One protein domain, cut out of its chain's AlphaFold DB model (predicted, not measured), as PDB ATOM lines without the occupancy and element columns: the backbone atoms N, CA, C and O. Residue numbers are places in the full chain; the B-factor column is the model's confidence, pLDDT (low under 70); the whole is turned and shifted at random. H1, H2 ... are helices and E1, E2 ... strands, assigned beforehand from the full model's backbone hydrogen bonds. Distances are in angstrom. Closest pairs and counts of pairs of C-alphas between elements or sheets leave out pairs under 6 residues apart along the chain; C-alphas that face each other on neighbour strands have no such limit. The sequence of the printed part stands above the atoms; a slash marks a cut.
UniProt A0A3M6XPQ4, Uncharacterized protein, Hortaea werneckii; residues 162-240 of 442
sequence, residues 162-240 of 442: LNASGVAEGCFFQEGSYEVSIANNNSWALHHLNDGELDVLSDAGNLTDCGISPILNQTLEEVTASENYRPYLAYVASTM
ATOM      1  N   LEU A 162     -38.596 -18.600 -54.439       87.44
ATOM      2  CA  LEU A 162     -37.943 -17.298 -54.323       87.44
ATOM      3  C   LEU A 162     -37.816 -16.634 -55.698       87.44
ATOM      4  O   LEU A 162     -37.543 -17.281 -56.713       87.44
ATOM      5  N   ASN A 163     -38.003 -15.318 -55.740       83.31
ATOM      6  CA  ASN A 163     -37.756 -14.489 -56.914       83.31
ATOM      7  C   ASN A 163     -37.034 -13.186 -56.523       83.31
ATOM      8  O   ASN A 163     -36.792 -12.913 -55.355       83.31
ATOM      9  N   ALA A 164     -36.710 -12.344 -57.509       78.44
ATOM     10  CA  ALA A 164     -35.990 -11.087 -57.270       78.44
ATOM     11  C   ALA A 164     -36.739 -10.063 -56.385       78.44
ATOM     12  O   ALA A 164     -36.136  -9.085 -55.950       78.44
ATOM     13  N   SER A 165     -38.038 -10.257 -56.150       75.75
ATOM     14  CA  SER A 165     -38.882  -9.430 -55.281       75.75
ATOM     15  C   SER A 165     -39.121 -10.062 -53.900       75.75
ATOM     16  O   SER A 165     -39.844  -9.472 -53.100       75.75
ATOM     17  N   GLY A 166     -38.550 -11.239 -53.619       82.94
ATOM     18  CA  GLY A 166     -38.712 -11.991 -52.374       82.94
ATOM     19  C   GLY A 166     -39.460 -13.313 -52.555       82.94
ATOM     20  O   GLY A 166     -39.278 -14.017 -53.549       82.94
ATOM     21  N   VAL A 167     -40.292 -13.675 -51.576       88.31
ATOM     22  CA  VAL A 167     -41.052 -14.935 -51.590       88.31
ATOM     23  C   VAL A 167     -42.243 -14.824 -52.546       88.31
ATOM     24  O   VAL A 167     -43.183 -14.072 -52.299       88.31
ATOM     25  N   ALA A 168     -42.209 -15.580 -53.644       87.94
ATOM     26  CA  ALA A 168     -43.246 -15.599 -54.675       87.94
ATOM     27  C   ALA A 168     -44.420 -16.521 -54.314       87.94
ATOM     28  O   ALA A 168     -45.579 -16.171 -54.530       87.94
ATOM     29  N   GLU A 169     -44.108 -17.700 -53.774       88.19
ATOM     30  CA  GLU A 169     -45.067 -18.724 -53.357       88.19
ATOM     31  C   GLU A 169     -44.612 -19.340 -52.028       88.19
ATOM     32  O   GLU A 169     -43.417 -19.405 -51.745       88.19
ATOM     33  N   GLY A 170     -45.565 -19.771 -51.197       87.69
ATOM     34  CA  GLY A 170     -45.288 -20.423 -49.912       87.69
ATOM     35  C   GLY A 170     -45.249 -19.490 -48.696       87.69
ATOM     36  O   GLY A 170     -45.129 -19.975 -47.576       87.69
ATOM     37  N   CYS A 171     -45.402 -18.174 -48.880       90.06
ATOM     38  CA  CYS A 171     -45.500 -17.217 -47.774       90.06
ATOM     39  C   CYS A 171     -46.763 -17.464 -46.925       90.06
ATOM     40  O   CYS A 171     -47.859 -17.612 -47.472       90.06
ATOM     41  N   PHE A 172     -46.636 -17.473 -45.589       90.06
ATOM     42  CA  PHE A 172     -47.798 -17.594 -44.692       90.06
ATOM     43  C   PHE A 172     -48.554 -16.278 -44.512       90.06
ATOM     44  O   PHE A 172     -49.706 -16.286 -44.069       90.06
ATOM     45  N   PHE A 173     -47.931 -15.150 -44.857       90.88
ATOM     46  CA  PHE A 173     -48.642 -13.888 -44.966       90.88
ATOM     47  C   PHE A 173     -49.524 -13.916 -46.215       90.88
ATOM     48  O   PHE A 173     -49.044 -14.127 -47.329       90.88
ATOM     49  N   GLN A 174     -50.821 -13.708 -46.018       89.31
ATOM     50  CA  GLN A 174     -51.814 -13.647 -47.076       89.31
ATOM     51  C   GLN A 174     -52.722 -12.451 -46.810       89.31
ATOM     52  O   GLN A 174     -53.478 -12.432 -45.840       89.31
ATOM     53  N   GLU A 175     -52.649 -11.449 -47.680       88.06
ATOM     54  CA  GLU A 175     -53.459 -10.240 -47.559       88.06
ATOM     55  C   GLU A 175     -54.956 -10.588 -47.485       88.06
ATOM     56  O   GLU A 175     -55.474 -11.392 -48.266       88.06
ATOM     57  N   GLY A 176     -55.655 -10.012 -46.505       86.00
ATOM     58  CA  GLY A 176     -57.079 -10.261 -46.270       86.00
ATOM     59  C   GLY A 176     -57.427 -11.618 -45.642       86.00
ATOM     60  O   GLY A 176     -58.607 -11.864 -45.380       86.00
ATOM     61  N   SER A 177     -56.443 -12.479 -45.363       88.81
ATOM     62  CA  SER A 177     -56.625 -13.750 -44.656       88.81
ATOM     63  C   SER A 177     -56.013 -13.664 -43.262       88.81
ATOM     64  O   SER A 177     -54.807 -13.535 -43.108       88.81
ATOM     65  N   TYR A 178     -56.850 -13.735 -42.230       87.44
ATOM     66  CA  TYR A 178     -56.417 -13.552 -40.837       87.44
ATOM     67  C   TYR A 178     -56.565 -14.819 -39.990       87.44
ATOM     68  O   TYR A 178     -56.230 -14.829 -38.806       87.44
ATOM     69  N   GLU A 179     -57.084 -15.890 -40.589       82.56
ATOM     70  CA  GLU A 179     -57.271 -17.164 -39.910       82.56
ATOM     71  C   GLU A 179     -55.939 -17.907 -39.790       82.56
ATOM     72  O   GLU A 179     -55.116 -17.933 -40.709       82.56
ATOM     73  N   VAL A 180     -55.742 -18.577 -38.657       78.00
ATOM     74  CA  VAL A 180     -54.641 -19.527 -38.511       78.00
ATOM     75  C   VAL A 180     -54.936 -20.723 -39.412       78.00
ATOM     76  O   VAL A 180     -55.825 -21.527 -39.128       78.00
ATOM     77  N   SER A 181     -54.209 -20.827 -40.527       66.38
ATOM     78  CA  SER A 181     -54.413 -21.900 -41.502       66.38
ATOM     79  C   SER A 181     -54.238 -23.278 -40.860       66.38
ATOM     80  O   SER A 181     -53.176 -23.615 -40.345       66.38
ATOM     81  N   ILE A 182     -55.292 -24.096 -40.924       59.19
ATOM     82  CA  ILE A 182     -55.297 -25.498 -40.470       59.19
ATOM     83  C   ILE A 182     -54.789 -26.430 -41.583       59.19
ATOM     84  O   ILE A 182     -54.332 -27.541 -41.319       59.19
ATOM     85  N   ALA A 183     -54.897 -25.994 -42.843       50.75
ATOM     86  CA  ALA A 183     -54.686 -26.840 -44.015       50.75
ATOM     87  C   ALA A 183     -53.216 -27.239 -44.216       50.75
ATOM     88  O   ALA A 183     -52.939 -28.315 -44.744       50.75
ATOM     89  N   ASN A 184     -52.290 -26.406 -43.743       52.88
ATOM     90  CA  ASN A 184     -50.861 -26.647 -43.833       52.88
ATOM     91  C   ASN A 184     -50.372 -26.882 -42.406       52.88
ATOM     92  O   ASN A 184     -50.390 -25.947 -41.617       52.88
ATOM     93  N   ASN A 185     -49.988 -28.112 -42.048       54.56
ATOM     94  CA  ASN A 185     -49.336 -28.419 -40.769       54.56
ATOM     95  C   ASN A 185     -48.026 -27.616 -40.660       54.56
ATOM     96  O   ASN A 185     -46.958 -28.109 -40.994       54.56
ATOM     97  N   ASN A 186     -48.131 -26.361 -40.238       65.69
ATOM     98  CA  ASN A 186     -47.104 -25.321 -40.293       65.69
ATOM     99  C   ASN A 186     -46.393 -25.143 -38.951       65.69
ATOM    100  O   ASN A 186     -45.766 -24.118 -38.703       65.69
ATOM    101  N   SER A 187     -46.503 -26.149 -38.084       72.81
ATOM    102  CA  SER A 187     -45.869 -26.156 -36.767       72.81
ATOM    103  C   SER A 187     -44.357 -25.932 -36.850       72.81
ATOM    104  O   SER A 187     -43.759 -25.413 -35.915       72.81
ATOM    105  N   TRP A 188     -43.766 -26.334 -37.977       80.25
ATOM    106  CA  TRP A 188     -42.367 -26.146 -38.315       80.25
ATOM    107  C   TRP A 188     -42.285 -25.652 -39.756       80.25
ATOM    108  O   TRP A 188     -42.447 -26.414 -40.703       80.25
ATOM    109  N   ALA A 189     -42.105 -24.346 -39.917       87.00
ATOM    110  CA  ALA A 189     -41.941 -23.706 -41.212       87.00
ATOM    111  C   ALA A 189     -40.458 -23.408 -41.430       87.00
ATOM    112  O   ALA A 189     -39.948 -22.409 -40.922       87.00
ATOM    113  N   LEU A 190     -39.763 -24.284 -42.152       88.69
ATOM    114  CA  LEU A 190     -38.336 -24.146 -42.444       88.69
ATOM    115  C   LEU A 190     -38.102 -24.043 -43.953       88.69
ATOM    116  O   LEU A 190     -38.840 -24.640 -44.737       88.69
ATOM    117  N   HIS A 191     -37.056 -23.331 -44.360       89.38
ATOM    118  CA  HIS A 191     -36.578 -23.344 -45.742       89.38
ATOM    119  C   HIS A 191     -35.051 -23.369 -45.779       89.38
ATOM    120  O   HIS A 191     -34.405 -22.591 -45.081       89.38
ATOM    121  N   HIS A 192     -34.472 -24.263 -46.579       89.25
ATOM    122  CA  HIS A 192     -33.022 -24.374 -46.724       89.25
ATOM    123  C   HIS A 192     -32.529 -23.484 -47.862       89.25
ATOM    124  O   HIS A 192     -32.830 -23.759 -49.019       89.25
ATOM    125  N   LEU A 193     -31.728 -22.478 -47.519       88.69
ATOM    126  CA  LEU A 193     -31.068 -21.588 -48.472       88.69
ATOM    127  C   LEU A 193     -29.812 -22.280 -49.023       88.69
ATOM    128  O   LEU A 193     -28.885 -22.583 -48.257       88.69
ATOM    129  N   ASN A 194     -29.796 -22.564 -50.327       84.50
ATOM    130  CA  ASN A 194     -28.766 -23.371 -51.002       84.50
ATOM    131  C   ASN A 194     -27.970 -22.562 -52.051       84.50
ATOM    132  O   ASN A 194     -28.360 -21.464 -52.449       84.50
ATOM    133  N   ASP A 195     -26.864 -23.137 -52.542       62.41
ATOM    134  CA  ASP A 195     -26.037 -22.545 -53.606       62.41
ATOM    135  C   ASP A 195     -26.874 -22.244 -54.868       62.41
ATOM    136  O   ASP A 195     -27.423 -23.150 -55.502       62.41
ATOM    137  N   GLY A 196     -26.937 -20.968 -55.269       62.47
ATOM    138  CA  GLY A 196     -27.654 -20.506 -56.468       62.47
ATOM    139  C   GLY A 196     -28.684 -19.398 -56.228       62.47
ATOM    140  O   GLY A 196     -29.176 -18.816 -57.197       62.47
ATOM    141  N   GLU A 197     -28.982 -19.078 -54.971       65.62
ATOM    142  CA  GLU A 197     -29.804 -17.922 -54.591       65.62
ATOM    143  C   GLU A 197     -29.047 -16.602 -54.804       65.62
ATOM    144  O   GLU A 197     -27.844 -16.500 -54.554       65.62
ATOM    145  N   LEU A 198     -29.746 -15.593 -55.334       64.50
ATOM    146  CA  LEU A 198     -29.128 -14.365 -55.850       64.50
ATOM    147  C   LEU A 198     -28.747 -13.375 -54.738       64.50
ATOM    148  O   LEU A 198     -27.774 -12.640 -54.910       64.50
ATOM    149  N   ASP A 199     -29.491 -13.353 -53.624       86.31
ATOM    150  CA  ASP A 199     -29.232 -12.493 -52.462       86.31
ATOM    151  C   ASP A 199     -29.700 -13.164 -51.156       86.31
ATOM    152  O   ASP A 199     -30.772 -12.880 -50.622       86.31
ATOM    153  N   VAL A 200     -28.845 -14.038 -50.617       89.19
ATOM    154  CA  VAL A 200     -29.105 -14.842 -49.407       89.19
ATOM    155  C   VAL A 200     -29.561 -13.997 -48.211       89.19
ATOM    156  O   VAL A 200     -30.369 -14.458 -47.408       89.19
ATOM    157  N   LEU A 201     -29.055 -12.767 -48.064       90.62
ATOM    158  CA  LEU A 201     -29.419 -11.900 -46.938       90.62
ATOM    159  C   LEU A 201     -30.841 -11.359 -47.097       90.62
ATOM    160  O   LEU A 201     -31.623 -11.383 -46.145       90.62
ATOM    161  N   SER A 202     -31.183 -10.885 -48.297       90.69
ATOM    162  CA  SER A 202     -32.544 -10.440 -48.594       90.69
ATOM    163  C   SER A 202     -33.534 -11.600 -48.491       90.69
ATOM    164  O   SER A 202     -34.600 -11.445 -47.896       90.69
ATOM    165  N   ASP A 203     -33.182 -12.766 -49.028       91.75
ATOM    166  CA  ASP A 203     -34.036 -13.953 -49.013       91.75
ATOM    167  C   ASP A 203     -34.300 -14.432 -47.580       91.75
ATOM    168  O   ASP A 203     -35.447 -14.691 -47.215       91.75
ATOM    169  N   ALA A 204     -33.277 -14.444 -46.721       93.31
ATOM    170  CA  ALA A 204     -33.422 -14.789 -45.308       93.31
ATOM    171  C   ALA A 204     -34.376 -13.840 -44.554       93.31
ATOM    172  O   ALA A 204     -35.206 -14.293 -43.759       93.31
ATOM    173  N   GLY A 205     -34.292 -12.533 -44.821       93.44
ATOM    174  CA  GLY A 205     -35.215 -11.546 -44.252       93.44
ATOM    175  C   GLY A 205     -36.652 -11.735 -44.746       93.44
ATOM    176  O   GLY A 205     -37.576 -11.803 -43.938       93.44
ATOM    177  N   ASN A 206     -36.830 -11.915 -46.057       93.38
ATOM    178  CA  ASN A 206     -38.141 -12.130 -46.674       93.38
ATOM    179  C   ASN A 206     -38.816 -13.418 -46.174       93.38
ATOM    180  O   ASN A 206     -40.012 -13.419 -45.890       93.38
ATOM    181  N   LEU A 207     -38.056 -14.508 -46.022       94.06
ATOM    182  CA  LEU A 207     -38.544 -15.756 -45.430       94.06
ATOM    183  C   LEU A 207     -39.015 -15.540 -43.990       94.06
ATOM    184  O   LEU A 207     -40.123 -15.950 -43.642       94.06
ATOM    185  N   THR A 208     -38.210 -14.838 -43.187       94.56
ATOM    186  CA  THR A 208     -38.535 -14.522 -41.789       94.56
ATOM    187  C   THR A 208     -39.841 -13.734 -41.698       94.56
ATOM    188  O   THR A 208     -40.741 -14.113 -40.946       94.56
ATOM    189  N   ASP A 209     -39.991 -12.685 -42.509       93.44
ATOM    190  CA  ASP A 209     -41.200 -11.857 -42.547       93.44
ATOM    191  C   ASP A 209     -42.426 -12.649 -43.068       93.44
ATOM    192  O   ASP A 209     -43.562 -12.378 -42.669       93.44
ATOM    193  N   CYS A 210     -42.203 -13.691 -43.876       92.31
ATOM    194  CA  CYS A 210     -43.213 -14.661 -44.309       92.31
ATOM    195  C   CYS A 210     -43.564 -15.739 -43.271       92.31
ATOM    196  O   CYS A 210     -44.388 -16.606 -43.568       92.31
ATOM    197  N   GLY A 211     -42.968 -15.711 -42.073       90.62
ATOM    198  CA  GLY A 211     -43.193 -16.715 -41.029       90.62
ATOM    199  C   GLY A 211     -42.443 -18.031 -41.253       90.62
ATOM    200  O   GLY A 211     -42.844 -19.056 -40.705       90.62
ATOM    201  N   ILE A 212     -41.383 -18.016 -42.061       91.56
ATOM    202  CA  ILE A 212     -40.550 -19.178 -42.377       91.56
ATOM    203  C   ILE A 212     -39.158 -18.953 -41.795       91.56
ATOM    204  O   ILE A 212     -38.543 -17.914 -42.006       91.56
ATOM    205  N   SER A 213     -38.638 -19.942 -41.077       91.44
ATOM    206  CA  SER A 213     -37.281 -19.903 -40.540       91.44
ATOM    207  C   SER A 213     -36.277 -20.336 -41.616       91.44
ATOM    208  O   SER A 213     -36.313 -21.491 -42.054       91.44
ATOM    209  N   PRO A 214     -35.369 -19.451 -42.057       92.31
ATOM    210  CA  PRO A 214     -34.351 -19.814 -43.028       92.31
ATOM    211  C   PRO A 214     -33.212 -20.602 -42.367       92.31
ATOM    212  O   PRO A 214     -32.686 -20.232 -41.312       92.31
ATOM    213  N   ILE A 215     -32.792 -21.681 -43.022       90.06
ATOM    214  CA  ILE A 215     -31.666 -22.524 -42.632       90.06
ATOM    215  C   ILE A 215     -30.561 -22.359 -43.669       90.06
ATOM    216  O   ILE A 215     -30.709 -22.757 -44.823       90.06
ATOM    217  N   LEU A 216     -29.431 -21.799 -43.246       91.12
ATOM    218  CA  LEU A 216     -28.264 -21.640 -44.103       91.12
ATOM    219  C   LEU A 216     -27.616 -23.005 -44.361       91.12
ATOM    220  O   LEU A 216     -27.025 -23.591 -43.455       91.12
ATOM    221  N   ASN A 217     -27.702 -23.492 -45.599       88.69
ATOM    222  CA  ASN A 217     -27.131 -24.773 -46.021       88.69
ATOM    223  C   ASN A 217     -25.989 -24.595 -47.039       88.69
ATOM    224  O   ASN A 217     -25.753 -25.442 -47.894       88.69
ATOM    225  N   GLN A 218     -25.282 -23.467 -46.954       87.31
ATOM    226  CA  GLN A 218     -24.162 -23.125 -47.829       87.31
ATOM    227  C   GLN A 218     -23.060 -22.379 -47.072       87.31
ATOM    228  O   GLN A 218     -23.265 -21.845 -45.977       87.31
ATOM    229  N   THR A 219     -21.866 -22.347 -47.662       89.19
ATOM    230  CA  THR A 219     -20.742 -21.554 -47.147       89.19
ATOM    231  C   THR A 219     -20.803 -20.156 -47.752       89.19
ATOM    232  O   THR A 219     -20.811 -20.014 -48.970       89.19
ATOM    233  N   LEU A 220     -20.829 -19.117 -46.917       89.31
ATOM    234  CA  LEU A 220     -20.932 -17.741 -47.396       89.31
ATOM    235  C   LEU A 220     -19.569 -17.229 -47.865       89.31
ATOM    236  O   LEU A 220     -18.571 -17.384 -47.168       89.31
ATOM    237  N   GLU A 221     -19.540 -16.600 -49.042       87.81
ATOM    238  CA  GLU A 221     -18.314 -16.056 -49.654       87.81
ATOM    239  C   GLU A 221     -17.179 -17.094 -49.804       87.81
ATOM    240  O   GLU A 221     -16.009 -16.728 -49.769       87.81
ATOM    241  N   GLU A 222     -17.513 -18.387 -49.948       88.38
ATOM    242  CA  GLU A 222     -16.554 -19.510 -50.008       88.38
ATOM    243  C   GLU A 222     -15.614 -19.616 -48.783       88.38
ATOM    244  O   GLU A 222     -14.595 -20.307 -48.827       88.38
ATOM    245  N   VAL A 223     -15.950 -18.953 -47.670       90.19
ATOM    246  CA  VAL A 223     -15.134 -18.899 -46.454       90.19
ATOM    247  C   VAL A 223     -15.949 -19.372 -45.259       90.19
ATOM    248  O   VAL A 223     -17.097 -18.990 -45.062       90.19
ATOM    249  N   THR A 224     -15.342 -20.200 -44.412       91.19
ATOM    250  CA  THR A 224     -16.027 -20.712 -43.218       91.19
ATOM    251  C   THR A 224     -16.207 -19.635 -42.147       91.19
ATOM    252  O   THR A 224     -15.386 -18.725 -42.005       91.19
ATOM    253  N   ALA A 225     -17.227 -19.782 -41.295       91.25
ATOM    254  CA  ALA A 225     -17.483 -18.847 -40.193       91.25
ATOM    255  C   ALA A 225     -16.296 -18.701 -39.216       91.25
ATOM    256  O   ALA A 225     -16.126 -17.647 -38.604       91.25
ATOM    257  N   SER A 226     -15.458 -19.735 -39.079       93.81
ATOM    258  CA  SER A 226     -14.239 -19.689 -38.259       93.81
ATOM    259  C   SER A 226     -13.133 -18.818 -38.852       93.81
ATOM    260  O   SER A 226     -12.317 -18.283 -38.105       93.81
ATOM    261  N   GLU A 227     -13.088 -18.688 -40.176       95.69
ATOM    262  CA  GLU A 227     -12.103 -17.867 -40.882       95.69
ATOM    263  C   GLU A 227     -12.594 -16.425 -41.032       95.69
ATOM    264  O   GLU A 227     -11.847 -15.482 -40.762       95.69
ATOM    265  N   ASN A 228     -13.865 -16.242 -41.402       94.12
ATOM    266  CA  ASN A 228     -14.517 -14.939 -41.453       94.12
ATOM    267  C   ASN A 228     -15.980 -15.044 -41.007       94.12
ATOM    268  O   ASN A 228     -16.858 -15.451 -41.760       94.12
ATOM    269  N   TYR A 229     -16.261 -14.605 -39.783       95.12
ATOM    270  CA  TYR A 229     -17.610 -14.664 -39.221       95.12
ATOM    271  C   TYR A 229     -18.550 -13.562 -39.743       95.12
ATOM    272  O   TYR A 229     -19.748 -13.616 -39.480       95.12
ATOM    273  N   ARG A 230     -18.045 -12.529 -40.435       94.88
ATOM    274  CA  ARG A 230     -18.845 -11.336 -40.776       94.88
ATOM    275  C   ARG A 230     -20.039 -11.620 -41.701       94.88
ATOM    276  O   ARG A 230     -21.106 -11.097 -41.388       94.88
ATOM    277  N   PRO A 231     -19.923 -12.434 -42.768       92.94
ATOM    278  CA  PRO A 231     -21.071 -12.774 -43.614       92.94
ATOM    279  C   PRO A 231     -22.147 -13.539 -42.838       92.94
ATOM    280  O   PRO A 231     -23.334 -13.262 -42.967       92.94
ATOM    281  N   TYR A 232     -21.728 -14.436 -41.944       94.00
ATOM    282  CA  TYR A 232     -22.626 -15.188 -41.069       94.00
ATOM    283  C   TYR A 232     -23.311 -14.295 -40.031       94.00
ATOM    284  O   TYR A 232     -24.488 -14.480 -39.740       94.00
ATOM    285  N   LEU A 233     -22.609 -13.289 -39.499       93.44
ATOM    286  CA  LEU A 233     -23.222 -12.282 -38.634       93.44
ATOM    287  C   LEU A 233     -24.270 -11.458 -39.392       93.44
ATOM    288  O   LEU A 233     -25.328 -11.180 -38.837       93.44
ATOM    289  N   ALA A 234     -23.988 -11.081 -40.644       92.50
ATOM    290  CA  ALA A 234     -24.950 -10.378 -41.491       92.50
ATOM    291  C   ALA A 234     -26.183 -11.245 -41.783       92.50
ATOM    292  O   ALA A 234     -27.298 -10.746 -41.680       92.50
ATOM    293  N   TYR A 235     -25.989 -12.541 -42.047       93.81
ATOM    294  CA  TYR A 235     -27.073 -13.512 -42.204       93.81
ATOM    295  C   TYR A 235     -27.952 -13.600 -40.951       93.81
ATOM    296  O   TYR A 235     -29.170 -13.450 -41.024       93.81
ATOM    297  N   VAL A 236     -27.341 -13.770 -39.774       93.19
ATOM    298  CA  VAL A 236     -28.093 -13.793 -38.511       93.19
ATOM    299  C   VAL A 236     -28.862 -12.483 -38.338       93.19
ATOM    300  O   VAL A 236     -30.055 -12.514 -38.056       93.19
ATOM    301  N   ALA A 237     -28.227 -11.337 -38.598       92.31
ATOM    302  CA  ALA A 237     -28.874 -10.034 -38.508       92.31
ATOM    303  C   ALA A 237     -30.039  -9.858 -39.501       92.31
ATOM    304  O   ALA A 237     -31.018  -9.208 -39.147       92.31
ATOM    305  N   SER A 238     -29.987 -10.445 -40.703       92.12
ATOM    306  CA  SER A 238     -31.113 -10.400 -41.651       92.12
ATOM    307  C   SER A 238     -32.307 -11.248 -41.211       92.12
ATOM    308  O   SER A 238     -33.437 -10.914 -41.547       92.12
ATOM    309  N   THR A 239     -32.074 -12.302 -40.426       93.12
ATOM    310  CA  THR A 239     -33.141 -13.131 -39.827       93.12
ATOM    311  C   THR A 239     -33.674 -12.576 -38.509       93.12
ATOM    312  O   THR A 239     -34.636 -13.097 -37.946       93.12
ATOM    313  N   MET A 240     -33.035 -11.533 -37.971       91.69
ATOM    314  CA  MET A 240     -33.462 -10.938 -36.717       91.69
ATOM    315  C   MET A 240     -34.711 -10.088 -36.932       91.69
ATOM    316  O   MET A 240     -34.727  -9.099 -37.659       91.69
TER     317      MET A 240
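AT A GLANCE: This is residues 162 to 240 of the 442 residues of an uncharacterized protein of Hortaea werneckii (UniProt A0A3M6XPQ4). Helix H1 packs over a ribbon of two parallel strands, E2 and E3, with H2 side by side with H1 and strand E1 near H1 too; two long links make the elongated ends. The 79 printed residues run E1 E2 H1 E3 H2, class mixed, with 32 in named elements, under half. The whole is only just loose, close to compact: radius of gyration of the C-alphas 14.0 A, spans 45 by 25 by 19 A.

IN THESE COORDINATES: Find C-alpha 166 at (-38.712, -11.991, -52.374); E1 runs to 169, 9.3 A. Next come E2, 190 to 193, 9.8 A; H1, 200 to 209, 14.2 A; E3, 213 to 216, 9.8 A; and H2, 230 to 239, 14.4 A, ending at (-33.141, -13.131, -39.827).

HOW THE PARTS SIT: E2, H1 and E3 form a strand-helix-strand unit, parallel neighbours with a helix between, its crossover right-handed; N 191 and O 213, 3.0 A, are within hydrogen-bond range. H1 and H2 touch, closest C-alphas Gly 205 and Ser 238, 5.0 A, at a shallow tilt of 22 degrees, the same way. In both, every O i to N i+4 pair is within hydrogen-bond range. E1 pairs with no named strand.

THE WHOLE: The printed part has no cut. Links E1 to E2 and E3 to H2 are long. Look for pLDDT under 70 at 181 to 186 and 195 to 198.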